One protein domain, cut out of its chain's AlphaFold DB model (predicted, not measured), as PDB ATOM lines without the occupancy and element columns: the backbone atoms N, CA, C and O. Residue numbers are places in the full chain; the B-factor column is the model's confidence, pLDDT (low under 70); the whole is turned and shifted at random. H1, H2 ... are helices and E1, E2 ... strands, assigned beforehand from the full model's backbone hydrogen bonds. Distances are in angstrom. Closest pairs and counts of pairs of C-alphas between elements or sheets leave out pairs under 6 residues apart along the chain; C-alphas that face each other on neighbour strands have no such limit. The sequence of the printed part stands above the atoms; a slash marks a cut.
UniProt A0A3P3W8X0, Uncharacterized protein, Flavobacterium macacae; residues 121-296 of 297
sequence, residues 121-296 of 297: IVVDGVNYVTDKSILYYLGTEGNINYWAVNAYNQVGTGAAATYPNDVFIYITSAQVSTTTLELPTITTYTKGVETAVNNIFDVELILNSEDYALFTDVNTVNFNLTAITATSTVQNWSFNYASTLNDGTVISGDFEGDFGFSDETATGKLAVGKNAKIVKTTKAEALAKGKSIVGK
ATOM      1  N   ILE A 121     -20.099  15.939  34.612       94.75
ATOM      2  CA  ILE A 121     -19.397  14.652  34.610       94.75
ATOM      3  C   ILE A 121     -18.132  14.827  35.458       94.75
ATOM      4  O   ILE A 121     -17.404  15.804  35.270       94.75
ATOM      5  N   VAL A 122     -17.805  13.862  36.312       93.62
ATOM      6  CA  VAL A 122     -16.513  13.796  37.002       93.62
ATOM      7  C   VAL A 122     -15.738  12.567  36.551       93.62
ATOM      8  O   VAL A 122     -16.252  11.449  36.562       93.62
ATOM      9  N   VAL A 123     -14.480  12.783  36.158       92.19
ATOM     10  CA  VAL A 123     -13.535  11.724  35.773       92.19
ATOM     11  C   VAL A 123     -12.196  11.994  36.442       92.19
ATOM     12  O   VAL A 123     -11.650  13.087  36.297       92.19
ATOM     13  N   ASP A 124     -11.693  11.027  37.211       85.50
ATOM     14  CA  ASP A 124     -10.452  11.135  37.997       85.50
ATOM     15  C   ASP A 124     -10.365  12.422  38.856       85.50
ATOM     16  O   ASP A 124      -9.303  13.019  39.039       85.50
ATOM     17  N   GLY A 125     -11.512  12.873  39.382       82.44
ATOM     18  CA  GLY A 125     -11.643  14.096  40.186       82.44
ATOM     19  C   GLY A 125     -11.659  15.411  39.396       82.44
ATOM     20  O   GLY A 125     -11.709  16.485  39.997       82.44
ATOM     21  N   VAL A 126     -11.640  15.356  38.063       89.12
ATOM     22  CA  VAL A 126     -11.805  16.519  37.184       89.12
ATOM     23  C   VAL A 126     -13.278  16.674  36.811       89.12
ATOM     24  O   VAL A 126     -13.879  15.752  36.266       89.12
ATOM     25  N   ASN A 127     -13.842  17.853  37.082       93.44
ATOM     26  CA  ASN A 127     -15.218  18.212  36.738       93.44
ATOM     27  C   ASN A 127     -15.324  18.740  35.298       93.44
ATOM     28  O   ASN A 127     -14.584  19.643  34.900       93.44
ATOM     29  N   TYR A 128     -16.322  18.257  34.563       95.62
ATOM     30  CA  TYR A 128     -16.668  18.655  33.203       95.62
ATOM     31  C   TYR A 128     -18.143  19.058  33.168       95.62
ATOM     32  O   TYR A 128     -19.027  18.214  33.266       95.62
ATOM     33  N   VAL A 129     -18.417  20.358  33.046       95.81
ATOM     34  CA  VAL A 129     -19.789  20.904  33.059       95.81
ATOM     35  C   VAL A 129     -20.666  20.223  32.004       95.81
ATOM     36  O   VAL A 129     -20.211  20.042  30.874       95.81
ATOM     37  N   THR A 130     -21.917  19.935  32.364       96.12
ATOM     38  CA  THR A 130     -23.023  19.461  31.516       96.12
ATOM     39  C   THR A 130     -24.333  20.158  31.916       96.12
ATOM     40  O   THR A 130     -25.301  19.533  32.337       96.12
ATOM     41  N   ASP A 131     -24.349  21.491  31.813       95.69
ATOM     42  CA  ASP A 131     -25.394  22.404  32.312       95.69
ATOM     43  C   ASP A 131     -26.739  22.346  31.563       95.69
ATOM     44  O   ASP A 131     -27.673  23.081  31.890       95.69
ATOM     45  N   LYS A 132     -26.854  21.497  30.539       94.50
ATOM     46  CA  LYS A 132     -28.064  21.305  29.739       94.50
ATOM     47  C   LYS A 132     -28.354  19.831  29.557       94.50
ATOM     48  O   LYS A 132     -27.464  18.990  29.610       94.50
ATOM     49  N   SER A 133     -29.613  19.520  29.268       95.88
ATOM     50  CA  SER A 133     -30.006  18.142  29.029       95.88
ATOM     51  C   SER A 133     -31.148  18.010  28.027       95.88
ATOM     52  O   SER A 133     -31.920  18.944  27.786       95.88
ATOM     53  N   ILE A 134     -31.230  16.847  27.389       90.19
ATOM     54  CA  ILE A 134     -32.248  16.493  26.408       90.19
ATOM     55  C   ILE A 134     -32.558  14.991  26.487       90.19
ATOM     56  O   ILE A 134     -31.679  14.152  26.672       90.19
ATOM     57  N   LEU A 135     -33.840  14.655  26.358       92.25
ATOM     58  CA  LEU A 135     -34.321  13.287  26.221       92.25
ATOM     59  C   LEU A 135     -34.652  13.022  24.757       92.25
ATOM     60  O   LEU A 135     -35.578  13.627  24.211       92.25
ATOM     61  N   TYR A 136     -33.943  12.082  24.146       86.88
ATOM     62  CA  TYR A 136     -34.284  11.559  22.831       86.88
ATOM     63  C   TYR A 136     -35.164  10.320  22.985       86.88
ATOM     64  O   TYR A 136     -34.758   9.347  23.618       86.88
ATOM     65  N   TYR A 137     -36.344  10.320  22.373       87.69
ATOM     66  CA  TYR A 137     -37.104   9.101  22.113       87.69
ATOM     67  C   TYR A 137     -36.682   8.526  20.758       87.69
ATOM     68  O   TYR A 137     -36.804   9.180  19.720       87.69
ATOM     69  N   LEU A 138     -36.171   7.297  20.785       80.50
ATOM     70  CA  LEU A 138     -35.572   6.612  19.638       80.50
ATOM     71  C   LEU A 138     -36.552   5.644  18.952       80.50
ATOM     72  O   LEU A 138     -36.337   5.253  17.807       80.50
ATOM     73  N   GLY A 139     -37.646   5.265  19.620       80.81
ATOM     74  CA  GLY A 139     -38.709   4.435  19.048       80.81
ATOM     75  C   GLY A 139     -39.233   3.358  19.997       80.81
ATOM     76  O   GLY A 139     -38.822   3.268  21.152       80.81
ATOM     77  N   THR A 140     -40.133   2.512  19.487       83.31
ATOM     78  CA  THR A 140     -40.627   1.315  20.188       83.31
ATOM     79  C   THR A 140     -40.396   0.071  19.338       83.31
ATOM     80  O   THR A 140     -40.761   0.063  18.162       83.31
ATOM     81  N   GLU A 141     -39.907  -1.008  19.948       81.25
ATOM     82  CA  GLU A 141     -39.951  -2.364  19.390       81.25
ATOM     83  C   GLU A 141     -40.770  -3.262  20.328       81.25
ATOM     84  O   GLU A 141     -40.458  -3.403  21.511       81.25
ATOM     85  N   GLY A 142     -41.875  -3.827  19.832       86.12
ATOM     86  CA  GLY A 142     -42.823  -4.567  20.672       86.12
ATOM     87  C   GLY A 142     -43.360  -3.711  21.828       86.12
ATOM     88  O   GLY A 142     -44.048  -2.718  21.594       86.12
ATOM     89  N   ASN A 143     -43.019  -4.097  23.061       88.50
ATOM     90  CA  ASN A 143     -43.413  -3.417  24.301       88.50
ATOM     91  C   ASN A 143     -42.237  -2.668  24.965       88.50
ATOM     92  O   ASN A 143     -42.257  -2.447  26.175       88.50
ATOM     93  N   ILE A 144     -41.194  -2.314  24.207       85.75
ATOM     94  CA  ILE A 144     -39.982  -1.655  24.714       85.75
ATOM     95  C   ILE A 144     -39.794  -0.321  24.001       85.75
ATOM     96  O   ILE A 144     -39.716  -0.289  22.775       85.75
ATOM     97  N   ASN A 145     -39.709   0.766  24.765       88.00
ATOM     98  CA  ASN A 145     -39.265   2.074  24.294       88.00
ATOM     99  C   ASN A 145     -37.750   2.197  24.421       88.00
ATOM    100  O   ASN A 145     -37.185   1.777  25.428       88.00
ATOM    101  N   TYR A 146     -37.131   2.839  23.438       86.38
ATOM    102  CA  TYR A 146     -35.707   3.149  23.399       86.38
ATOM    103  C   TYR A 146     -35.502   4.650  23.558       86.38
ATOM    104  O   TYR A 146     -36.229   5.449  22.958       86.38
ATOM    105  N   TRP A 147     -34.487   5.024  24.329       92.44
ATOM    106  CA  TRP A 147     -34.171   6.410  24.646       92.44
ATOM    107  C   TRP A 147     -32.667   6.647  24.613       92.44
ATOM    108  O   TRP A 147     -31.901   5.726  24.892       92.44
ATOM    109  N   ALA A 148     -32.264   7.891  24.366       91.00
ATOM    110  CA  ALA A 148     -30.977   8.395  24.828       91.00
ATOM    111  C   ALA A 148     -31.236   9.515  25.838       91.00
ATOM    112  O   ALA A 148     -31.921  10.495  25.533       91.00
ATOM    113  N   VAL A 149     -30.718   9.337  27.050       95.31
ATOM    114  CA  VAL A 149     -30.599  10.396  28.049       95.31
ATOM    115  C   VAL A 149     -29.301  11.122  27.771       95.31
ATOM    116  O   VAL A 149     -28.271  10.469  27.607       95.31
ATOM    117  N   ASN A 150     -29.359  12.445  27.687       94.88
ATOM    118  CA  ASN A 150     -28.216  13.225  27.271       94.88
ATOM    119  C   ASN A 150     -28.029  14.465  28.145       94.88
ATOM    120  O   ASN A 150     -28.917  15.317  28.191       94.88
ATOM    121  N   ALA A 151     -26.903  14.554  28.854       96.75
ATOM    122  CA  ALA A 151     -26.466  15.770  29.537       96.75
ATOM    123  C   ALA A 151     -25.229  16.307  28.817       96.75
ATOM    124  O   ALA A 151     -24.308  15.554  28.512       96.75
ATOM    125  N   TYR A 152     -25.229  17.600  28.520       96.38
ATOM    126  CA  TYR A 152     -24.241  18.226  27.655       96.38
ATOM    127  C   TYR A 152     -23.954  19.652  28.107       96.38
ATOM    128  O   TYR A 152     -24.807  20.328  28.685       96.38
ATOM    129  N   ASN A 153     -22.759  20.142  27.801       95.81
ATOM    130  CA  ASN A 153     -22.477  21.571  27.817       95.81
ATOM    131  C   ASN A 153     -22.472  22.104  26.389       95.81
ATOM    132  O   ASN A 153     -21.986  21.455  25.470       95.81
ATOM    133  N   GLN A 154     -23.011  23.306  26.202       92.75
ATOM    134  CA  GLN A 154     -23.012  23.982  24.909       92.75
ATOM    135  C   GLN A 154     -22.353  25.351  25.047       92.75
ATOM    136  O   GLN A 154     -22.927  26.268  25.641       92.75
ATOM    137  N   VAL A 155     -21.201  25.513  24.402       93.00
ATOM    138  CA  VAL A 155     -20.486  26.786  24.301       93.00
ATOM    139  C   VAL A 155     -20.914  27.504  23.020       93.00
ATOM    140  O   VAL A 155     -20.928  26.929  21.937       93.00
ATOM    141  N   GLY A 156     -21.272  28.785  23.128       94.19
ATOM    142  CA  GLY A 156     -21.747  29.579  21.989       94.19
ATOM    143  C   GLY A 156     -23.204  29.299  21.595       94.19
ATOM    144  O   GLY A 156     -23.971  28.680  22.334       94.19
ATOM    145  N   THR A 157     -23.632  29.818  20.440       89.06
ATOM    146  CA  THR A 157     -25.032  29.756  19.981       89.06
ATOM    147  C   THR A 157     -25.152  29.547  18.469       89.06
ATOM    148  O   THR A 157     -24.246  29.860  17.694       89.06
ATOM    149  N   GLY A 158     -26.306  29.029  18.036       88.19
ATOM    150  CA  GLY A 158     -26.607  28.799  16.622       88.19
ATOM    151  C   GLY A 158     -25.689  27.756  15.977       88.19
ATOM    152  O   GLY A 158     -25.219  26.836  16.635       88.19
ATOM    153  N   ALA A 159     -25.420  27.912  14.679       84.62
ATOM    154  CA  ALA A 159     -24.594  26.980  13.902       84.62
ATOM    155  C   ALA A 159     -23.093  26.986  14.267       84.62
ATOM    156  O   ALA A 159     -22.341  26.190  13.718       84.62
ATOM    157  N   ALA A 160     -22.659  27.886  15.157       89.69
ATOM    158  CA  ALA A 160     -21.292  27.960  15.675       89.69
ATOM    159  C   ALA A 160     -21.184  27.471  17.134       89.69
ATOM    160  O   ALA A 160     -20.153  27.679  17.768       89.69
ATOM    161  N   ALA A 161     -22.250  26.877  17.682       88.62
ATOM    162  CA  ALA A 161     -22.204  26.254  18.997       88.62
ATOM    163  C   ALA A 161     -21.343  24.983  18.972       88.62
ATOM    164  O   ALA A 161     -21.427  24.194  18.030       88.62
ATOM    165  N   THR A 162     -20.550  24.776  20.021       91.62
ATOM    166  CA  THR A 162     -19.761  23.561  20.243       91.62
ATOM    167  C   THR A 162     -20.227  22.843  21.502       91.62
ATOM    168  O   THR A 162     -20.761  23.467  22.422       91.62
ATOM    169  N   TYR A 163     -20.007  21.531  21.534       93.25
ATOM    170  CA  TYR A 163     -20.440  20.635  22.604       93.25
ATOM    171  C   TYR A 163     -19.195  19.950  23.177       93.25
ATOM    172  O   TYR A 163     -18.833  18.868  22.718       93.25
ATOM    173  N   PRO A 164     -18.429  20.629  24.056       92.75
ATOM    174  CA  PRO A 164     -17.157  20.095  24.528       92.75
ATOM    175  C   PRO A 164     -17.341  18.886  25.442       92.75
ATOM    176  O   PRO A 164     -16.531  17.971  25.385       92.75
ATOM    177  N   ASN A 165     -18.388  18.864  26.262       96.00
ATOM    178  CA  ASN A 165     -18.658  17.753  27.165       96.00
ATOM    179  C   ASN A 165     -20.059  17.239  26.880       96.00
ATOM    180  O   ASN A 165     -21.001  18.037  26.820       96.00
ATOM    181  N   ASP A 166     -20.175  15.933  26.697       94.00
ATOM    182  CA  ASP A 166     -21.413  15.295  26.283       94.00
ATOM    183  C   ASP A 166     -21.458  13.855  26.805       94.00
ATOM    184  O   ASP A 166     -20.495  13.105  26.642       94.00
ATOM    185  N   VAL A 167     -22.560  13.454  27.438       94.56
ATOM    186  CA  VAL A 167     -22.780  12.070  27.878       94.56
ATOM    187  C   VAL A 167     -24.100  11.558  27.324       94.56
ATOM    188  O   VAL A 167     -25.160  12.118  27.597       94.56
ATOM    189  N   PHE A 168     -24.054  10.470  26.557       93.12
ATOM    190  CA  PHE A 168     -25.234   9.745  26.095       93.12
ATOM    191  C   PHE A 168     -25.352   8.426  26.853       93.12
ATOM    192  O   PHE A 168     -24.455   7.582  26.810       93.12
ATOM    193  N   ILE A 169     -26.488   8.219  27.515       94.44
ATOM    194  CA  ILE A 169     -26.835   6.959  28.176       94.44
ATOM    195  C   ILE A 169     -28.072   6.400  27.482       94.44
ATOM    196  O   ILE A 169     -29.168   6.961  27.572       94.44
ATOM    197  N   TYR A 170     -27.897   5.293  26.768       90.94
ATOM    198  CA  TYR A 170     -28.955   4.697  25.967       90.94
ATOM    199  C   TYR A 170     -29.714   3.655  26.792       90.94
ATOM    200  O   TYR A 170     -29.159   2.626  27.195       90.94
ATOM    201  N   ILE A 171     -30.992   3.936  27.061       95.19
ATOM    202  CA  ILE A 171     -31.822   3.183  28.011       95.19
ATOM    203  C   ILE A 171     -33.110   2.645  27.388       95.19
ATOM    204  O   ILE A 171     -33.658   3.223  26.446       95.19
ATOM    205  N   THR A 172     -33.642   1.566  27.959       91.19
ATOM    206  CA  THR A 172     -34.936   0.986  27.576       91.19
ATOM    207  C   THR A 172     -35.995   1.100  28.669       91.19
ATOM    208  O   THR A 172     -35.731   0.799  29.827       91.19
ATOM    209  N   SER A 173     -37.235   1.460  28.331       94.06
ATOM    210  CA  SER A 173     -38.373   1.426  29.272       94.06
ATOM    211  C   SER A 173     -39.541   0.600  28.732       94.06
ATOM    212  O   SER A 173     -39.605   0.292  27.543       94.06
ATOM    213  N   ALA A 174     -40.471   0.206  29.603       92.88
ATOM    214  CA  ALA A 174     -41.673  -0.502  29.176       92.88
ATOM    215  C   ALA A 174     -42.637   0.438  28.436       92.88
ATOM    216  O   ALA A 174     -42.986   1.508  28.928       92.88
ATOM    217  N   GLN A 175     -43.144  -0.012  27.293       88.56
ATOM    218  CA  GLN A 175     -44.263   0.604  26.591       88.56
ATOM    219  C   GLN A 175     -45.520  -0.230  26.840       88.56
ATOM    220  O   GLN A 175     -45.695  -1.289  26.239       88.56
ATOM    221  N   VAL A 176     -46.406   0.250  27.718       87.56
ATOM    222  CA  VAL A 176     -47.672  -0.439  28.035       87.56
ATOM    223  C   VAL A 176     -48.860   0.080  27.222       87.56
ATOM    224  O   VAL A 176     -49.741  -0.695  26.858       87.56
ATOM    225  N   SER A 177     -48.884   1.375  26.893       84.12
ATOM    226  CA  SER A 177     -49.927   1.965  26.047       84.12
ATOM    227  C   SER A 177     -49.664   1.720  24.556       84.12
ATOM    228  O   SER A 177     -48.522   1.682  24.103       84.12
ATOM    229  N   THR A 178     -50.719   1.590  23.752       78.31
ATOM    230  CA  THR A 178     -50.610   1.558  22.281       78.31
ATOM    231  C   THR A 178     -50.765   2.943  21.649       78.31
ATOM    232  O   THR A 178     -50.384   3.135  20.495       78.31
ATOM    233  N   THR A 179     -51.295   3.917  22.397       77.12
ATOM    234  CA  THR A 179     -51.651   5.258  21.902       77.12
ATOM    235  C   THR A 179     -50.822   6.384  22.509       77.12
ATOM    236  O   THR A 179     -50.708   7.434  21.885       77.12
ATOM    237  N   THR A 180     -50.257   6.168  23.696       81.06
ATOM    238  CA  THR A 180     -49.505   7.161  24.480       81.06
ATOM    239  C   THR A 180     -48.047   6.730  24.575       81.06
ATOM    240  O   THR A 180     -47.760   5.537  24.695       81.06
ATOM    241  N   LEU A 181     -47.119   7.685  24.530       84.94
ATOM    242  CA  LEU A 181     -45.717   7.420  24.837       84.94
ATOM    243  C   LEU A 181     -45.521   7.431  26.360       84.94
ATOM    244  O   LEU A 181     -45.746   8.453  27.001       84.94
ATOM    245  N   GLU A 182     -45.111   6.295  26.923       89.00
ATOM    246  CA  GLU A 182     -44.739   6.189  28.340       89.00
ATOM    247  C   GLU A 182     -43.289   6.639  28.507       89.00
ATOM    248  O   GLU A 182     -42.414   6.096  27.834       89.00
ATOM    249  N   LEU A 183     -43.032   7.607  29.386       92.25
ATOM    250  CA  LEU A 183     -41.682   8.088  29.697       92.25
ATOM    251  C   LEU A 183     -40.803   6.994  30.348       92.25
ATOM    252  O   LEU A 183     -41.316   5.964  30.794       92.25
ATOM    253  N   PRO A 184     -39.475   7.200  30.437       95.56
ATOM    254  CA  PRO A 184     -38.610   6.417  31.318       95.56
ATOM    255  C   PRO A 184     -39.161   6.322  32.753       95.56
ATOM    256  O   PRO A 184     -39.690   7.290  33.300       95.56
ATOM    257  N   THR A 185     -39.044   5.142  33.360       94.44
ATOM    258  CA  THR A 185     -39.499   4.874  34.729       94.44
ATOM    259  C   THR A 185     -38.503   5.468  35.721       94.44
ATOM    260  O   THR A 185     -37.302   5.301  35.543       94.44
ATOM    261  N   ILE A 186     -38.975   6.081  36.807       96.44
ATOM    262  CA  ILE A 186     -38.121   6.464  37.944       96.44
ATOM    263  C   ILE A 186     -37.602   5.177  38.606       96.44
ATOM    264  O   ILE A 186     -38.355   4.475  39.284       96.44
ATOM    265  N   THR A 187     -36.350   4.817  38.322       96.25
ATOM    266  CA  THR A 187     -35.678   3.592  38.781       96.25
ATOM    267  C   THR A 187     -34.179   3.663  38.476       96.25
ATOM    268  O   THR A 187     -33.721   4.500  37.696       96.25
ATOM    269  N   THR A 188     -33.419   2.720  39.030       94.81
ATOM    270  CA  THR A 188     -32.071   2.406  38.554       94.81
ATOM    271  C   THR A 188     -32.133   1.494  37.329       94.81
ATOM    272  O   THR A 188     -32.814   0.467  37.332       94.81
ATOM    273  N   TYR A 189     -31.402   1.893  36.297       95.44
ATOM    274  CA  TYR A 189     -31.083   1.170  35.080       95.44
ATOM    275  C   TYR A 189     -29.645   0.668  35.197       95.44
ATOM    276  O   TYR A 189     -28.775   1.384  35.697       95.44
ATOM    277  N   THR A 190     -29.373  -0.539  34.711       92.12
ATOM    278  CA  THR A 190     -28.038  -1.158  34.770       92.12
ATOM    279  C   THR A 190     -27.601  -1.655  33.399       92.12
ATOM    280  O   THR A 190     -28.451  -1.979  32.567       92.12
ATOM    281  N   LYS A 191     -26.288  -1.790  33.167       90.50
ATOM    282  CA  LYS A 191     -25.754  -2.479  31.977       90.50
ATOM    283  C   LYS A 191     -26.358  -3.884  31.824       90.50
ATOM    284  O   LYS A 191     -26.385  -4.652  32.785       90.50
ATOM    285  N   GLY A 192     -26.769  -4.244  30.611       84.88
ATOM    286  CA  GLY A 192     -27.288  -5.582  30.315       84.88
ATOM    287  C   GLY A 192     -27.826  -5.718  28.891       84.88
ATOM    288  O   GLY A 192     -27.364  -5.040  27.976       84.88
ATOM    289  N   VAL A 193     -28.791  -6.618  28.684       76.38
ATOM    290  CA  VAL A 193     -29.287  -6.985  27.346       76.38
ATOM    291  C   VAL A 193     -30.286  -5.955  26.817       76.38
ATOM    292  O   VAL A 193     -31.287  -5.672  27.465       76.38
ATOM    293  N   GLU A 194     -30.064  -5.477  25.589       70.56
ATOM    294  CA  GLU A 194     -30.879  -4.476  24.877       70.56
ATOM    295  C   GLU A 194     -32.402  -4.723  24.922       70.56
ATOM    296  O   GLU A 194     -33.184  -3.781  24.947       70.56
ATOM    297  N   THR A 195     -32.849  -5.980  24.951       72.44
ATOM    298  CA  THR A 195     -34.274  -6.355  24.972       72.44
ATOM    299  C   THR A 195     -34.869  -6.521  26.375       72.44
ATOM    300  O   THR A 195     -36.018  -6.943  26.510       72.44
ATOM    301  N   ALA A 196     -34.124  -6.200  27.435       82.19
ATOM    302  CA  ALA A 196     -34.668  -6.089  28.784       82.19
ATOM    303  C   ALA A 196     -35.319  -4.711  29.001       82.19
ATOM    304  O   ALA A 196     -34.950  -3.721  28.374       82.19
ATOM    305  N   VAL A 197     -36.294  -4.643  29.909       87.69
ATOM    306  CA  VAL A 197     -36.883  -3.383  30.391       87.69
ATOM    307  C   VAL A 197     -36.000  -2.806  31.499       87.69
ATOM    308  O   VAL A 197     -35.513  -3.558  32.337       87.69
ATOM    309  N   ASN A 198     -35.856  -1.478  31.534       91.44
ATOM    310  CA  ASN A 198     -35.023  -0.727  32.480       91.44
ATOM    311  C   ASN A 198     -33.529  -1.087  32.381       91.44
ATOM    312  O   ASN A 198     -32.838  -1.250  33.384       91.44
ATOM    313  N   ASN A 199     -33.032  -1.219  31.150       92.94
ATOM    314  CA  ASN A 199     -31.670  -1.648  30.848       92.94
ATOM    315  C   ASN A 199     -30.862  -0.533  30.167       92.94
ATOM    316  O   ASN A 199     -31.424   0.239  29.393       92.94
ATOM    317  N   ILE A 200     -29.549  -0.487  30.412       91.19
ATOM    318  CA  ILE A 200     -28.584   0.333  29.665       91.19
ATOM    319  C   ILE A 200     -27.926  -0.547  28.600       91.19
ATOM    320  O   ILE A 200     -27.333  -1.582  28.928       91.19
ATOM    321  N   PHE A 201     -28.053  -0.152  27.334       86.31
ATOM    322  CA  PHE A 201     -27.613  -0.954  26.185       86.31
ATOM    323  C   PHE A 201     -26.498  -0.314  25.351       86.31
ATOM    324  O   PHE A 201     -25.864  -1.025  24.577       86.31
ATOM    325  N   ASP A 202     -26.259   0.986  25.515       88.19
ATOM    326  CA  ASP A 202     -25.129   1.711  24.929       88.19
ATOM    327  C   ASP A 202     -24.792   2.924  25.826       88.19
ATOM    328  O   ASP A 202     -25.653   3.407  26.572       88.19
ATOM    329  N   VAL A 203     -23.545   3.391  25.794       88.62
ATOM    330  CA  VAL A 203     -23.036   4.570  26.521       88.62
ATOM    331  C   VAL A 203     -21.908   5.191  25.708       88.62
ATOM    332  O   VAL A 203     -21.028   4.480  25.225       88.62
ATOM    333  N   GLU A 204     -21.915   6.512  25.611       89.25
ATOM    334  CA  GLU A 204     -20.925   7.296  24.879       89.25
ATOM    335  C   GLU A 204     -20.599   8.552  25.690       89.25
ATOM    336  O   GLU A 204     -21.505   9.238  26.170       89.25
ATOM    337  N   LEU A 205     -19.309   8.814  25.895       92.12
ATOM    338  CA  LEU A 205     -18.810   9.951  26.663       92.12
ATOM    339  C   LEU A 205     -17.796  10.738  25.832       92.12
ATOM    340  O   LEU A 205     -16.780  10.188  25.404       92.12
ATOM    341  N   ILE A 206     -18.057  12.030  25.667       92.12
ATOM    342  CA  ILE A 206     -17.224  12.997  24.951       92.12
ATOM    343  C   ILE A 206     -16.751  14.037  25.969       92.12
ATOM    344  O   ILE A 206     -17.572  14.625  26.671       92.12
ATOM    345  N   LEU A 207     -15.441  14.284  26.044       93.88
ATOM    346  CA  LEU A 207     -14.838  15.282  26.936       93.88
ATOM    347  C   LEU A 207     -13.891  16.190  26.148       93.88
ATOM    348  O   LEU A 207     -13.096  15.725  25.335       93.88
ATOM    349  N   ASN A 208     -13.953  17.502  26.387       93.88
ATOM    350  CA  ASN A 208     -13.213  18.516  25.622       93.88
ATOM    351  C   ASN A 208     -13.341  18.407  24.080       93.88
ATOM    352  O   ASN A 208     -12.480  18.886  23.344       93.88
ATOM    353  N   SER A 209     -14.468  17.896  23.579       90.50
ATOM    354  CA  SER A 209     -14.790  17.604  22.170       90.50
ATOM    355  C   SER A 209     -14.130  16.351  21.579       90.50
ATOM    356  O   SER A 209     -14.222  16.170  20.364       90.50
ATOM    357  N   GLU A 210     -13.499  15.500  22.387       89.06
ATOM    358  CA  GLU A 210     -12.889  14.231  21.967       89.06
ATOM    359  C   GLU A 210     -13.635  13.039  22.583       89.06
ATOM    360  O   GLU A 210     -14.115  13.119  23.718       89.06
ATOM    361  N   ASP A 211     -13.725  11.928  21.848       87.81
ATOM    362  CA  ASP A 211     -14.359  10.695  22.328       87.81
ATOM    363  C   ASP A 211     -13.507  10.109  23.468       87.81
ATOM    364  O   ASP A 211     -12.354   9.724  23.258       87.81
ATOM    365  N   TYR A 212     -14.054  10.066  24.685       86.44
ATOM    366  CA  TYR A 212     -13.328   9.631  25.881       86.44
ATOM    367  C   TYR A 212     -13.559   8.151  26.198       86.44
ATOM    368  O   TYR A 212     -12.610   7.430  26.500       86.44
ATOM    369  N   ALA A 213     -14.812   7.689  26.135       81.44
ATOM    370  CA  ALA A 213     -15.158   6.294  26.395       81.44
ATOM    371  C   ALA A 213     -16.388   5.847  25.598       81.44
ATOM    372  O   ALA A 213     -17.396   6.557  25.529       81.44
ATOM    373  N   LEU A 214     -16.320   4.630  25.056       83.25
ATOM    374  CA  LEU A 214     -17.427   3.938  24.402       83.25
ATOM    375  C   LEU A 214     -17.937   2.787  25.285       83.25
ATOM    376  O   LEU A 214     -17.269   2.319  26.206       83.25
ATOM    377  N   PHE A 215     -19.116   2.249  24.978       77.19
ATOM    378  CA  PHE A 215     -19.732   1.150  25.739       77.19
ATOM    379  C   PHE A 215     -18.908  -0.152  25.801       77.19
ATOM    380  O   PHE A 215     -19.118  -0.986  26.693       77.19
ATOM    381  N   THR A 216     -17.969  -0.341  24.867       81.00
ATOM    382  CA  THR A 216     -16.969  -1.422  24.901       81.00
ATOM    383  C   THR A 216     -15.980  -1.272  26.050       81.00
ATOM    384  O   THR A 216     -15.491  -2.276  26.567       81.00
ATOM    385  N   ASP A 217     -15.725  -0.033  26.457       83.94
ATOM    386  CA  ASP A 217     -14.691   0.352  27.415       83.94
ATOM    387  C   ASP A 217     -15.262   0.413  28.837       83.94
ATOM    388  O   ASP A 217     -14.526   0.322  29.813       83.94
ATOM    389  N   VAL A 218     -16.590   0.493  28.957       87.00
ATOM    390  CA  VAL A 218     -17.352   0.439  30.208       87.00
ATOM    391  C   VAL A 218     -17.459  -1.002  30.716       87.00
ATOM    392  O   VAL A 218     -18.089  -1.840  30.073       87.00
ATOM    393  N   ASN A 219     -16.965  -1.291  31.917       88.19
ATOM    394  CA  ASN A 219     -17.195  -2.562  32.609       88.19
ATOM    395  C   ASN A 219     -18.614  -2.592  33.214       88.19
ATOM    396  O   ASN A 219     -19.467  -3.387  32.809       88.19
ATOM    397  N   THR A 220     -18.899  -1.650  34.114       89.62
ATOM    398  CA  THR A 220     -20.193  -1.497  34.797       89.62
ATOM    399  C   THR A 220     -20.730  -0.088  34.615       89.62
ATOM    400  O   THR A 220     -19.969   0.860  34.754       89.62
ATOM    401  N   VAL A 221     -22.038   0.059  34.398       92.75
ATOM    402  CA  VAL A 221     -22.720   1.360  34.447       92.75
ATOM    403  C   VAL A 221     -24.080   1.225  35.126       92.75
ATOM    404  O   VAL A 221     -24.821   0.268  34.872       92.75
ATOM    405  N   ASN A 222     -24.382   2.199  35.981       92.50
ATOM    406  CA  ASN A 222     -25.667   2.412  36.628       92.50
ATOM    407  C   ASN A 222     -26.156   3.825  36.289       92.50
ATOM    408  O   ASN A 222     -25.391   4.782  36.391       92.50
ATOM    409  N   PHE A 223     -27.429   3.955  35.932       96.12
ATOM    410  CA  PHE A 223     -28.110   5.229  35.706       96.12
ATOM    411  C   PHE A 223     -29.372   5.248  36.559       96.12
ATOM    412  O   PHE A 223     -30.195   4.342  36.481       96.12
ATOM    413  N   ASN A 224     -29.524   6.254  37.401       95.81
ATOM    414  CA  ASN A 224     -30.562   6.332  38.411       95.81
ATOM    415  C   ASN A 224     -31.426   7.563  38.145       95.81
ATOM    416  O   ASN A 224     -31.068   8.677  38.529       95.81
ATOM    417  N   LEU A 225     -32.558   7.354  37.472       96.56
ATOM    418  CA  LEU A 225     -33.539   8.405  37.226       96.56
ATOM    419  C   LEU A 225     -34.364   8.601  38.497       96.56
ATOM    420  O   LEU A 225     -35.152   7.725  38.855       96.56
ATOM    421  N   THR A 226     -34.181   9.732  39.178       96.69
ATOM    422  CA  THR A 226     -34.814  10.028  40.474       96.69
ATOM    423  C   THR A 226     -36.069  10.886  40.332       96.69
ATOM    424  O   THR A 226     -37.000  10.738  41.124       96.69
ATOM    425  N   ALA A 227     -36.147  11.719  39.291       95.38
ATOM    426  CA  ALA A 227     -37.346  12.465  38.931       95.38
ATOM    427  C   ALA A 227     -37.468  12.618  37.411       95.38
ATOM    428  O   ALA A 227     -36.478  12.830  36.719       95.38
ATOM    429  N   ILE A 228     -38.694  12.569  36.888       95.56
ATOM    430  CA  ILE A 228     -39.009  13.021  35.528       95.56
ATOM    431  C   ILE A 228     -40.435  13.569  35.486       95.56
ATOM    432  O   ILE A 228     -41.384  12.926  35.928       95.56
ATOM    433  N   THR A 229     -40.590  14.777  34.953       90.38
ATOM    434  CA  THR A 229     -41.879  15.444  34.758       90.38
ATOM    435  C   THR A 229     -41.901  16.064  33.371       90.38
ATOM    436  O   THR A 229     -41.127  16.976  33.105       90.38
ATOM    437  N   ALA A 230     -42.813  15.621  32.501       88.00
ATOM    438  CA  ALA A 230     -43.096  16.284  31.227       88.00
ATOM    439  C   ALA A 230     -44.595  16.593  31.122       88.00
ATOM    440  O   ALA A 230     -45.430  15.724  30.869       88.00
ATOM    441  N   THR A 231     -44.940  17.855  31.347       82.56
ATOM    442  CA  THR A 231     -46.304  18.389  31.259       82.56
ATOM    443  C   THR A 231     -46.350  19.513  30.222       82.56
ATOM    444  O   THR A 231     -45.340  19.879  29.633       82.56
ATOM    445  N   SER A 232     -47.517  20.120  30.000       75.12
ATOM    446  CA  SER A 232     -47.627  21.297  29.123       75.12
ATOM    447  C   SER A 232     -46.967  22.573  29.671       75.12
ATOM    448  O   SER A 232     -46.948  23.572  28.956       75.12
ATOM    449  N   THR A 233     -46.506  22.575  30.926       73.94
ATOM    450  CA  THR A 233     -46.019  23.773  31.643       73.94
ATOM    451  C   THR A 233     -44.705  23.574  32.397       73.94
ATOM    452  O   THR A 233     -44.091  24.560  32.784       73.94
ATOM    453  N   VAL A 234     -44.296  22.329  32.641       77.00
ATOM    454  CA  VAL A 234     -43.084  21.950  33.381       77.00
ATOM    455  C   VAL A 234     -42.445  20.777  32.654       77.00
ATOM    456  O   VAL A 234     -43.134  19.783  32.399       77.00
ATOM    457  N   GLN A 235     -41.154  20.896  32.350       88.69
ATOM    458  CA  GLN A 235     -40.353  19.844  31.743       88.69
ATOM    459  C   GLN A 235     -38.992  19.765  32.442       88.69
ATOM    460  O   GLN A 235     -38.056  20.454  32.059       88.69
ATOM    461  N   ASN A 236     -38.916  18.939  33.482       92.12
ATOM    462  CA  ASN A 236     -37.785  18.860  34.404       92.12
ATOM    463  C   ASN A 236     -37.479  17.395  34.749       92.12
ATOM    464  O   ASN A 236     -38.398  16.567  34.817       92.12
ATOM    465  N   TRP A 237     -36.203  17.076  34.946       96.88
ATOM    466  CA  TRP A 237     -35.773  15.773  35.438       96.88
ATOM    467  C   TRP A 237     -34.538  15.861  36.330       96.88
ATOM    468  O   TRP A 237     -33.794  16.843  36.299       96.88
ATOM    469  N   SER A 238     -34.344  14.799  37.105       96.44
ATOM    470  CA  SER A 238     -33.201  14.614  37.989       96.44
ATOM    471  C   SER A 238     -32.673  13.194  37.826       96.44
ATOM    472  O   SER A 238     -33.449  12.231  37.876       96.44
ATOM    473  N   PHE A 239     -31.366  13.046  37.643       97.12
ATOM    474  CA  PHE A 239     -30.701  11.751  37.603       97.12
ATOM    475  C   PHE A 239     -29.253  11.828  38.087       97.12
ATOM    476  O   PHE A 239     -28.639  12.887  38.112       97.12
ATOM    477  N   ASN A 240     -28.699  10.672  38.436       96.00
ATOM    478  CA  ASN A 240     -27.260  10.470  38.603       96.00
ATOM    479  C   ASN A 240     -26.831   9.202  37.869       96.00
ATOM    480  O   ASN A 240     -27.636   8.294  37.645       96.00
ATOM    481  N   TYR A 241     -25.564   9.135  37.489       94.62
ATOM    482  CA  TYR A 241     -24.961   7.950  36.899       94.62
ATOM    483  C   TYR A 241     -23.571   7.706  37.475       94.62
ATOM    484  O   TYR A 241     -22.871   8.616  37.911       94.62
ATOM    485  N   ALA A 242     -23.188   6.435  37.478       93.31
ATOM    486  CA  ALA A 242     -21.856   5.997  37.848       93.31
ATOM    487  C   ALA A 242     -21.435   4.859  36.919       93.31
ATOM    488  O   ALA A 242     -22.190   3.905  36.699       93.31
ATOM    489  N   SER A 243     -20.227   4.966  36.385       91.81
ATOM    490  CA  SER A 243     -19.612   4.007  35.483       91.81
ATOM    491  C   SER A 243     -18.203   3.667  35.963       91.81
ATOM    492  O   SER A 243     -17.533   4.466  36.618       91.81
ATOM    493  N   THR A 244     -17.749   2.464  35.639       90.81
ATOM    494  CA  THR A 244     -16.361   2.040  35.828       90.81
ATOM    495  C   THR A 244     -15.878   1.462  34.515       90.81
ATOM    496  O   THR A 244     -16.525   0.564  33.965       90.81
ATOM    497  N   LEU A 245     -14.769   1.983  34.003       92.50
ATOM    498  CA  LEU A 245     -14.138   1.508  32.779       92.50
ATOM    499  C   LEU A 245     -13.347   0.209  33.017       92.50
ATOM    500  O   LEU A 245     -13.138  -0.231  34.151       92.50
ATOM    501  N   ASN A 246     -12.924  -0.437  31.933       90.44
ATOM    502  CA  ASN A 246     -12.182  -1.700  31.949       90.44
ATOM    503  C   ASN A 246     -10.782  -1.583  32.585       90.44
ATOM    504  O   ASN A 246     -10.236  -2.595  33.025       90.44
ATOM    505  N   ASP A 247     -10.203  -0.383  32.628       88.81
ATOM    506  CA  ASP A 247      -8.933  -0.064  33.298       88.81
ATOM    507  C   ASP A 247      -9.097   0.302  34.787       88.81
ATOM    508  O   ASP A 247      -8.107   0.375  35.516       88.81
ATOM    509  N   GLY A 248     -10.339   0.460  35.255       89.38
ATOM    510  CA  GLY A 248     -10.678   0.841  36.623       89.38
ATOM    511  C   GLY A 248     -11.006   2.323  36.816       89.38
ATOM    512  O   GLY A 248     -11.417   2.676  37.923       89.38
ATOM    513  N   THR A 249     -10.888   3.173  35.786       89.12
ATOM    514  CA  THR A 249     -11.297   4.585  35.860       89.12
ATOM    515  C   THR A 249     -12.769   4.695  36.250       89.12
ATOM    516  O   THR A 249     -13.633   4.009  35.693       89.12
ATOM    517  N   VAL A 250     -13.063   5.560  37.223       90.31
ATOM    518  CA  VAL A 250     -14.425   5.829  37.699       90.31
ATOM    519  C   VAL A 250     -14.925   7.122  37.073       90.31
ATOM    520  O   VAL A 250     -14.234   8.140  37.082       90.31
ATOM    521  N   ILE A 251     -16.144   7.061  36.545       93.00
ATOM    522  CA  ILE A 251     -16.861   8.194  35.967       93.00
ATOM    523  C   ILE A 251     -18.156   8.355  36.758       93.00
ATOM    524  O   ILE A 251     -18.971   7.427  36.792       93.00
ATOM    525  N   SER A 252     -18.366   9.512  37.372       94.62
ATOM    526  CA  SER A 252     -19.627   9.902  38.011       94.62
ATOM    527  C   SER A 252     -20.254  11.084  37.279       94.62
ATOM    528  O   SER A 252     -19.634  11.721  36.429       94.62
ATOM    529  N   GLY A 253     -21.510  11.365  37.602       94.69
ATOM    530  CA  GLY A 253     -22.123  12.641  37.286       94.69
ATOM    531  C   GLY A 253     -23.595  12.682  37.648       94.69
ATOM    532  O   GLY A 253     -24.236  11.659  37.919       94.69
ATOM    533  N   ASP A 254     -24.133  13.888  37.628       95.56
ATOM    534  CA  ASP A 254     -25.533  14.175  37.898       95.56
ATOM    535  C   ASP A 254     -26.104  15.169  36.891       95.56
ATOM    536  O   ASP A 254     -25.391  15.838  36.138       95.56
ATOM    537  N   PHE A 255     -27.430  15.215  36.858       97.00
ATOM    538  CA  PHE A 255     -28.157  16.320  36.274       97.00
ATOM    539  C   PHE A 255     -29.435  16.573  37.076       97.00
ATOM    540  O   PHE A 255     -30.219  15.648  37.294       97.00
ATOM    541  N   GLU A 256     -29.687  17.822  37.451       96.81
ATOM    542  CA  GLU A 256     -30.970  18.334  37.923       96.81
ATOM    543  C   GLU A 256     -31.308  19.626  37.169       96.81
ATOM    544  O   GLU A 256     -30.611  20.642  37.264       96.81
ATOM    545  N   GLY A 257     -32.414  19.606  36.423       94.44
ATOM    546  CA  GLY A 257     -32.832  20.778  35.667       94.44
ATOM    547  C   GLY A 257     -33.889  20.518  34.604       94.44
ATOM    548  O   GLY A 257     -34.439  19.422  34.457       94.44
ATOM    549  N   ASP A 258     -34.180  21.577  33.855       92.56
ATOM    550  CA  ASP A 258     -35.062  21.504  32.697       92.56
ATOM    551  C   ASP A 258     -34.394  20.724  31.557       92.56
ATOM    552  O   ASP A 258     -33.184  20.820  31.341       92.56
ATOM    553  N   PHE A 259     -35.191  19.971  30.797       91.94
ATOM    554  CA  PHE A 259     -34.689  19.167  29.680       91.94
ATOM    555  C   PHE A 259     -35.433  19.451  28.380       91.94
ATOM    556  O   PHE A 259     -36.641  19.679  28.372       91.94
ATOM    557  N   GLY A 260     -34.724  19.410  27.253       87.25
ATOM    558  CA  GLY A 260     -35.355  19.345  25.936       87.25
ATOM    559  C   GLY A 260     -35.966  17.963  25.690       87.25
ATOM    560  O   GLY A 260     -35.505  16.972  26.243       87.25
ATOM    561  N   PHE A 261     -36.968  17.847  24.821       85.50
ATOM    562  CA  PHE A 261     -37.411  16.541  24.315       85.50
ATOM    563  C   PHE A 261     -37.332  16.517  22.793       85.50
ATOM    564  O   PHE A 261     -37.882  17.407  22.137       85.50
ATOM    565  N   SER A 262     -36.677  15.494  22.246       80.00
ATOM    566  CA  SER A 262     -36.684  15.193  20.817       80.00
ATOM    567  C   SER A 262     -37.285  13.815  20.572       80.00
ATOM    568  O   SER A 262     -36.982  12.840  21.256       80.00
ATOM    569  N   ASP A 263     -38.134  13.737  19.561       75.69
ATOM    570  CA  ASP A 263     -38.646  12.493  19.009       75.69
ATOM    571  C   ASP A 263     -37.866  12.272  17.712       75.69
ATOM    572  O   ASP A 263     -38.136  12.958  16.721       75.69
ATOM    573  N   GLU A 264     -36.879  11.363  17.709       74.31
ATOM    574  CA  GLU A 264     -35.927  11.157  16.594       74.31
ATOM    575  C   GLU A 264     -36.535  10.434  15.396       74.31
ATOM    576  O   GLU A 264     -35.946   9.598  14.712       74.31
ATOM    577  N   THR A 265     -37.800  10.758  15.179       66.31
ATOM    578  CA  THR A 265     -38.800   9.837  14.718       66.31
ATOM    579  C   THR A 265     -38.735   9.815  13.126       66.31
ATOM    580  O   THR A 265     -37.724  10.180  12.532       66.31
ATOM    581  N   ALA A 266     -39.840   9.657  12.361       54.03
ATOM    582  CA  ALA A 266     -40.029  10.039  10.919       54.03
ATOM    583  C   ALA A 266     -41.504  10.240  10.371       54.03
ATOM    584  O   ALA A 266     -41.700  10.418   9.176       54.03
ATOM    585  N   THR A 267     -42.548  10.271  11.226       49.00
ATOM    586  CA  THR A 267     -44.034  10.420  11.016       49.00
ATOM    587  C   THR A 267     -44.949  10.697  12.285       49.00
ATOM    588  O   THR A 267     -45.690  11.667  12.234       49.00
ATOM    589  N   GLY A 268     -44.955   9.908  13.398       46.16
ATOM    590  CA  GLY A 268     -45.355  10.313  14.800       46.16
ATOM    591  C   GLY A 268     -46.071   9.317  15.780       46.16
ATOM    592  O   GLY A 268     -47.003   8.634  15.354       46.16
ATOM    593  N   LYS A 269     -45.701   9.248  17.086       43.25
ATOM    594  CA  LYS A 269     -46.503   8.648  18.202       43.25
ATOM    595  C   LYS A 269     -47.128   9.754  19.083       43.25
ATOM    596  O   LYS A 269     -46.420  10.606  19.602       43.25
ATOM    597  N   LEU A 270     -48.455   9.796  19.221       42.97
ATOM    598  CA  LEU A 270     -49.157  11.013  19.659       42.97
ATOM    599  C   LEU A 270     -49.099  11.309  21.178       42.97
ATOM    600  O   LEU A 270     -49.644  10.568  21.985       42.97
ATOM    601  N   ALA A 271     -48.562  12.496  21.491       44.59
ATOM    602  CA  ALA A 271     -48.628  13.250  22.751       44.59
ATOM    603  C   ALA A 271     -47.812  12.749  23.966       44.59
ATOM    604  O   ALA A 271     -48.251  11.893  24.730       44.59
ATOM    605  N   VAL A 272     -46.722  13.476  24.249       42.59
ATOM    606  CA  VAL A 272     -46.295  13.827  25.617       42.59
ATOM    607  C   VAL A 272     -46.691  15.294  25.823       42.59
ATOM    608  O   VAL A 272     -45.976  16.215  25.435       42.59
ATOM    609  N   GLY A 273     -47.914  15.527  26.310       42.06
ATOM    610  CA  GLY A 273     -48.523  16.864  26.299       42.06
ATOM    611  C   GLY A 273     -48.828  17.394  24.883       42.06
ATOM    612  O   GLY A 273     -48.492  16.787  23.867       42.06
ATOM    613  N   LYS A 274     -49.521  18.537  24.789       33.09
ATOM    614  CA  LYS A 274     -50.063  19.052  23.511       33.09
ATOM    615  C   LYS A 274     -49.059  19.773  22.591       33.09
ATOM    616  O   LYS A 274     -49.478  20.239  21.535       33.09
ATOM    617  N   ASN A 275     -47.776  19.856  22.960       36.50
ATOM    618  CA  ASN A 275     -46.792  20.713  22.279       36.50
ATOM    619  C   ASN A 275     -45.577  19.975  21.677       36.50
ATOM    620  O   ASN A 275     -44.781  20.611  20.988       36.50
ATOM    621  N   ALA A 276     -45.422  18.661  21.884       35.38
ATOM    622  CA  ALA A 276     -44.350  17.900  21.238       35.38
ATOM    623  C   ALA A 276     -44.610  17.773  19.722       35.38
ATOM    624  O   ALA A 276     -45.700  17.373  19.305       35.38
ATOM    625  N   LYS A 277     -43.615  18.104  18.888       33.19
ATOM    626  CA  LYS A 277     -43.664  17.884  17.434       33.19
ATOM    627  C   LYS A 277     -43.180  16.468  17.133       33.19
ATOM    628  O   LYS A 277     -42.117  16.080  17.593       33.19
ATOM    629  N   ILE A 278     -43.969  15.716  16.370       38.00
ATOM    630  CA  ILE A 278     -43.945  14.249  16.417       38.00
ATOM    631  C   ILE A 278     -43.559  13.630  15.075       38.00
ATOM    632  O   ILE A 278     -44.000  14.089  14.019       38.00
ATOM    633  N   VAL A 279     -42.771  12.557  15.118       38.38
ATOM    634  CA  VAL A 279     -42.217  11.833  13.964       38.38
ATOM    635  C   VAL A 279     -42.086  10.303  14.414       38.38
ATOM    636  O   VAL A 279     -41.909  10.094  15.583       38.38
ATOM    637  N   LYS A 280     -42.301   9.178  13.646       39.53
ATOM    638  CA  LYS A 280     -41.825   7.755  13.835       39.53
ATOM    639  C   LYS A 280     -40.992   7.098  12.712       39.53
ATOM    640  O   LYS A 280     -41.428   7.128  11.564       39.53
ATOM    641  N   THR A 281     -39.810   6.597  13.106       39.88
ATOM    642  CA  THR A 281     -38.661   6.041  12.342       39.88
ATOM    643  C   THR A 281     -38.500   4.547  12.642       39.88
ATOM    644  O   THR A 281     -39.139   4.016  13.550       39.88
ATOM    645  N   THR A 282     -37.652   3.862  11.883       47.41
ATOM    646  CA  THR A 282     -37.281   2.455  12.091       47.41
ATOM    647  C   THR A 282     -36.090   2.288  13.045       47.41
ATOM    648  O   THR A 282     -35.233   3.157  13.147       47.41
ATOM    649  N   LYS A 283     -35.958   1.127  13.701       45.19
ATOM    650  CA  LYS A 283     -34.835   0.822  14.613       45.19
ATOM    651  C   LYS A 283     -33.446   1.130  14.024       45.19
ATOM    652  O   LYS A 283     -32.604   1.718  14.695       45.19
ATOM    653  N   ALA A 284     -33.220   0.759  12.762       54.34
ATOM    654  CA  ALA A 284     -31.949   0.991  12.076       54.34
ATOM    655  C   ALA A 284     -31.665   2.488  11.858       54.34
ATOM    656  O   ALA A 284     -30.534   2.929  12.036       54.34
ATOM    657  N   GLU A 285     -32.688   3.275  11.521       50.62
ATOM    658  CA  GLU A 285     -32.582   4.732  11.404       50.62
ATOM    659  C   GLU A 285     -32.363   5.401  12.766       50.62
ATOM    660  O   GLU A 285     -31.607   6.357  12.832       50.62
ATOM    661  N   ALA A 286     -32.967   4.907  13.850       48.97
ATOM    662  CA  ALA A 286     -32.776   5.464  15.190       48.97
ATOM    663  C   ALA A 286     -31.331   5.289  15.688       48.97
ATOM    664  O   ALA A 286     -30.696   6.250  16.120       48.97
ATOM    665  N   LEU A 287     -30.779   4.080  15.536       51.69
ATOM    666  CA  LEU A 287     -29.378   3.784  15.854       51.69
ATOM    667  C   LEU A 287     -28.408   4.533  14.923       51.69
ATOM    668  O   LEU A 287     -27.376   5.028  15.372       51.69
ATOM    669  N   ALA A 288     -28.743   4.672  13.636       59.28
ATOM    670  CA  ALA A 288     -27.964   5.487  12.703       59.28
ATOM    671  C   ALA A 288     -28.073   6.996  12.991       59.28
ATOM    672  O   ALA A 288     -27.135   7.733  12.696       59.28
ATOM    673  N   LYS A 289     -29.182   7.473  13.570       52.47
ATOM    674  CA  LYS A 289     -29.360   8.869  13.988       52.47
ATOM    675  C   LYS A 289     -28.554   9.203  15.228       52.47
ATOM    676  O   LYS A 289     -27.823  10.177  15.152       52.47
ATOM    677  N   GLY A 290     -28.583   8.381  16.284       49.62
ATOM    678  CA  GLY A 290     -27.678   8.560  17.433       49.62
ATOM    679  C   GLY A 290     -26.227   8.716  16.959       49.62
ATOM    680  O   GLY A 290     -25.607   9.759  17.145       49.62
ATOM    681  N   LYS A 291     -25.767   7.768  16.133       50.91
ATOM    682  CA  LYS A 291     -24.414   7.781  15.548       50.91
ATOM    683  C   LYS A 291     -24.133   8.915  14.546       50.91
ATOM    684  O   LYS A 291     -22.972   9.223  14.305       50.91
ATOM    685  N   SER A 292     -25.145   9.546  13.941       43.06
ATOM    686  CA  SER A 292     -24.965  10.659  12.979       43.06
ATOM    687  C   SER A 292     -25.322  12.045  13.526       43.06
ATOM    688  O   SER A 292     -25.100  13.041  12.837       43.06
ATOM    689  N   ILE A 293     -25.829  12.117  14.759       41.88
ATOM    690  CA  ILE A 293     -25.815  13.325  15.589       41.88
ATOM    691  C   ILE A 293     -24.372  13.576  16.052       41.88
ATOM    692  O   ILE A 293     -23.877  14.685  15.873       41.88
ATOM    693  N   VAL A 294     -23.670  12.526  16.499       41.75
ATOM    694  CA  VAL A 294     -22.230  12.567  16.825       41.75
ATOM    695  C   VAL A 294     -21.365  12.694  15.560       41.75
ATOM    696  O   VAL A 294     -20.477  13.540  15.478       41.75
ATOM    697  N   GLY A 295     -21.674  11.929  14.506       35.72
ATOM    698  CA  GLY A 295     -20.936  11.913  13.233       35.72
ATOM    699  C   GLY A 295     -21.074  13.148  12.322       35.72
ATOM    700  O   GLY A 295     -20.931  13.008  11.107       35.72
ATOM    701  N   LYS A 296     -21.382  14.336  12.862       34.00
ATOM    702  CA  LYS A 296     -21.414  15.618  12.129       34.00
ATOM    703  C   LYS A 296     -20.416  16.636  12.694       34.00
ATOM    704  O   LYS A 296     -20.795  17.713  13.154       34.00
TER     705      LYS A 296
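Overview. This is residues 121 to 296 of the 297 residues of an uncharacterized protein of Flavobacterium macacae (UniProt A0A3P3W8X0). This is a narrow closed barrel of eight strands, with one helix, H1, packed along its outside over E4 and E5. Round the ring run E3, E4, E5, E7, E6, E9, E10, E11 and back to E3, antiparallel but for the parallel pairs E7 with E6 and E11 with E3; E1 with E2 is added at E11, and E8 at E7. The printed part has 176 residues, with eleven named strands, E1 to E11, followed by H1; the class is mostly strand. It is compact, with a radius of gyration of the C-alphas of 15.6 A and spans of 44 by 37 by 29 A.

Arrangement. Start at E1, residues 121 to 123, in a hairpin with E2, residues 126 to 129; N 121 and O 128 are 2.9 A apart. E2 runs on into E3, residues 132 to 141, at 79 degrees. E3, E4, residues 144 to 152, and E5, residues 166 to 174, form a meander, each strand the antiparallel neighbour of the one before: look at N 134 and O 150, 2.9 A, then N 147 and O 171, 2.9 A. E7, residues 199 to 207, is antiparallel to E5, with N 168 and O 204 at 2.9 A, and bends by 53 degrees at residue 202. On the other side of E7 are E6, residues 187 to 191, parallel, with N 200 and O 190 at 2.8 A, and E8, residues 210 to 214, in a hairpin, with N 207 and O 210 at 2.9 A. E9, residues 218 to 230, is antiparallel to E6, with N 189 and O 223 at 2.7 A. E9, E10, residues 235 to 245, and E11, residues 250 to 263, form a second meander, with N 222 and O 242 at 2.9 A and N 239 and O 255 at 2.9 A. E11 bends by 93 degrees at residue 258; it pairs with E1, N 122 and O 252 at 2.8 A, and with E3, N 135 and O 260 at 2.9 A. H1, residues 283 to 294, is on the barrel, outside it, at a height of 8.6 A over the sheet, and runs along the strands, at 3 degrees to E4 on the local plane. Its closest C-alpha pair with E3 is Leu 138 and Ala 286, 5.4 A. In H1 every O i to N i+4 pair is within hydrogen-bond range.

Along the chain. Find C-alpha 121, where E1 begins, at (-19.397, 14.652, 34.610). From C-alpha 132 at (-28.064, 21.305, 29.739), E3 runs 28.4 A. E4 is 25.5 A long, E5 25.9 A, E7 24.2 A, E9 30.2 A, E10 32.0 A and E11 31.3 A. H1 runs 17.4 A, to C-alpha 294 at (-22.230, 12.567, 16.825).

Size, cuts and confidence. The two C-alphas farthest apart, those of Asp 247 and Lys 274, are 46.4 A apart. The printed part has no cut. The links E4 to E5, E5 to E6 and E11 to H1 are long. Mean pLDDT of the printed part is 81.5, but residues 265 to 296 are under 70.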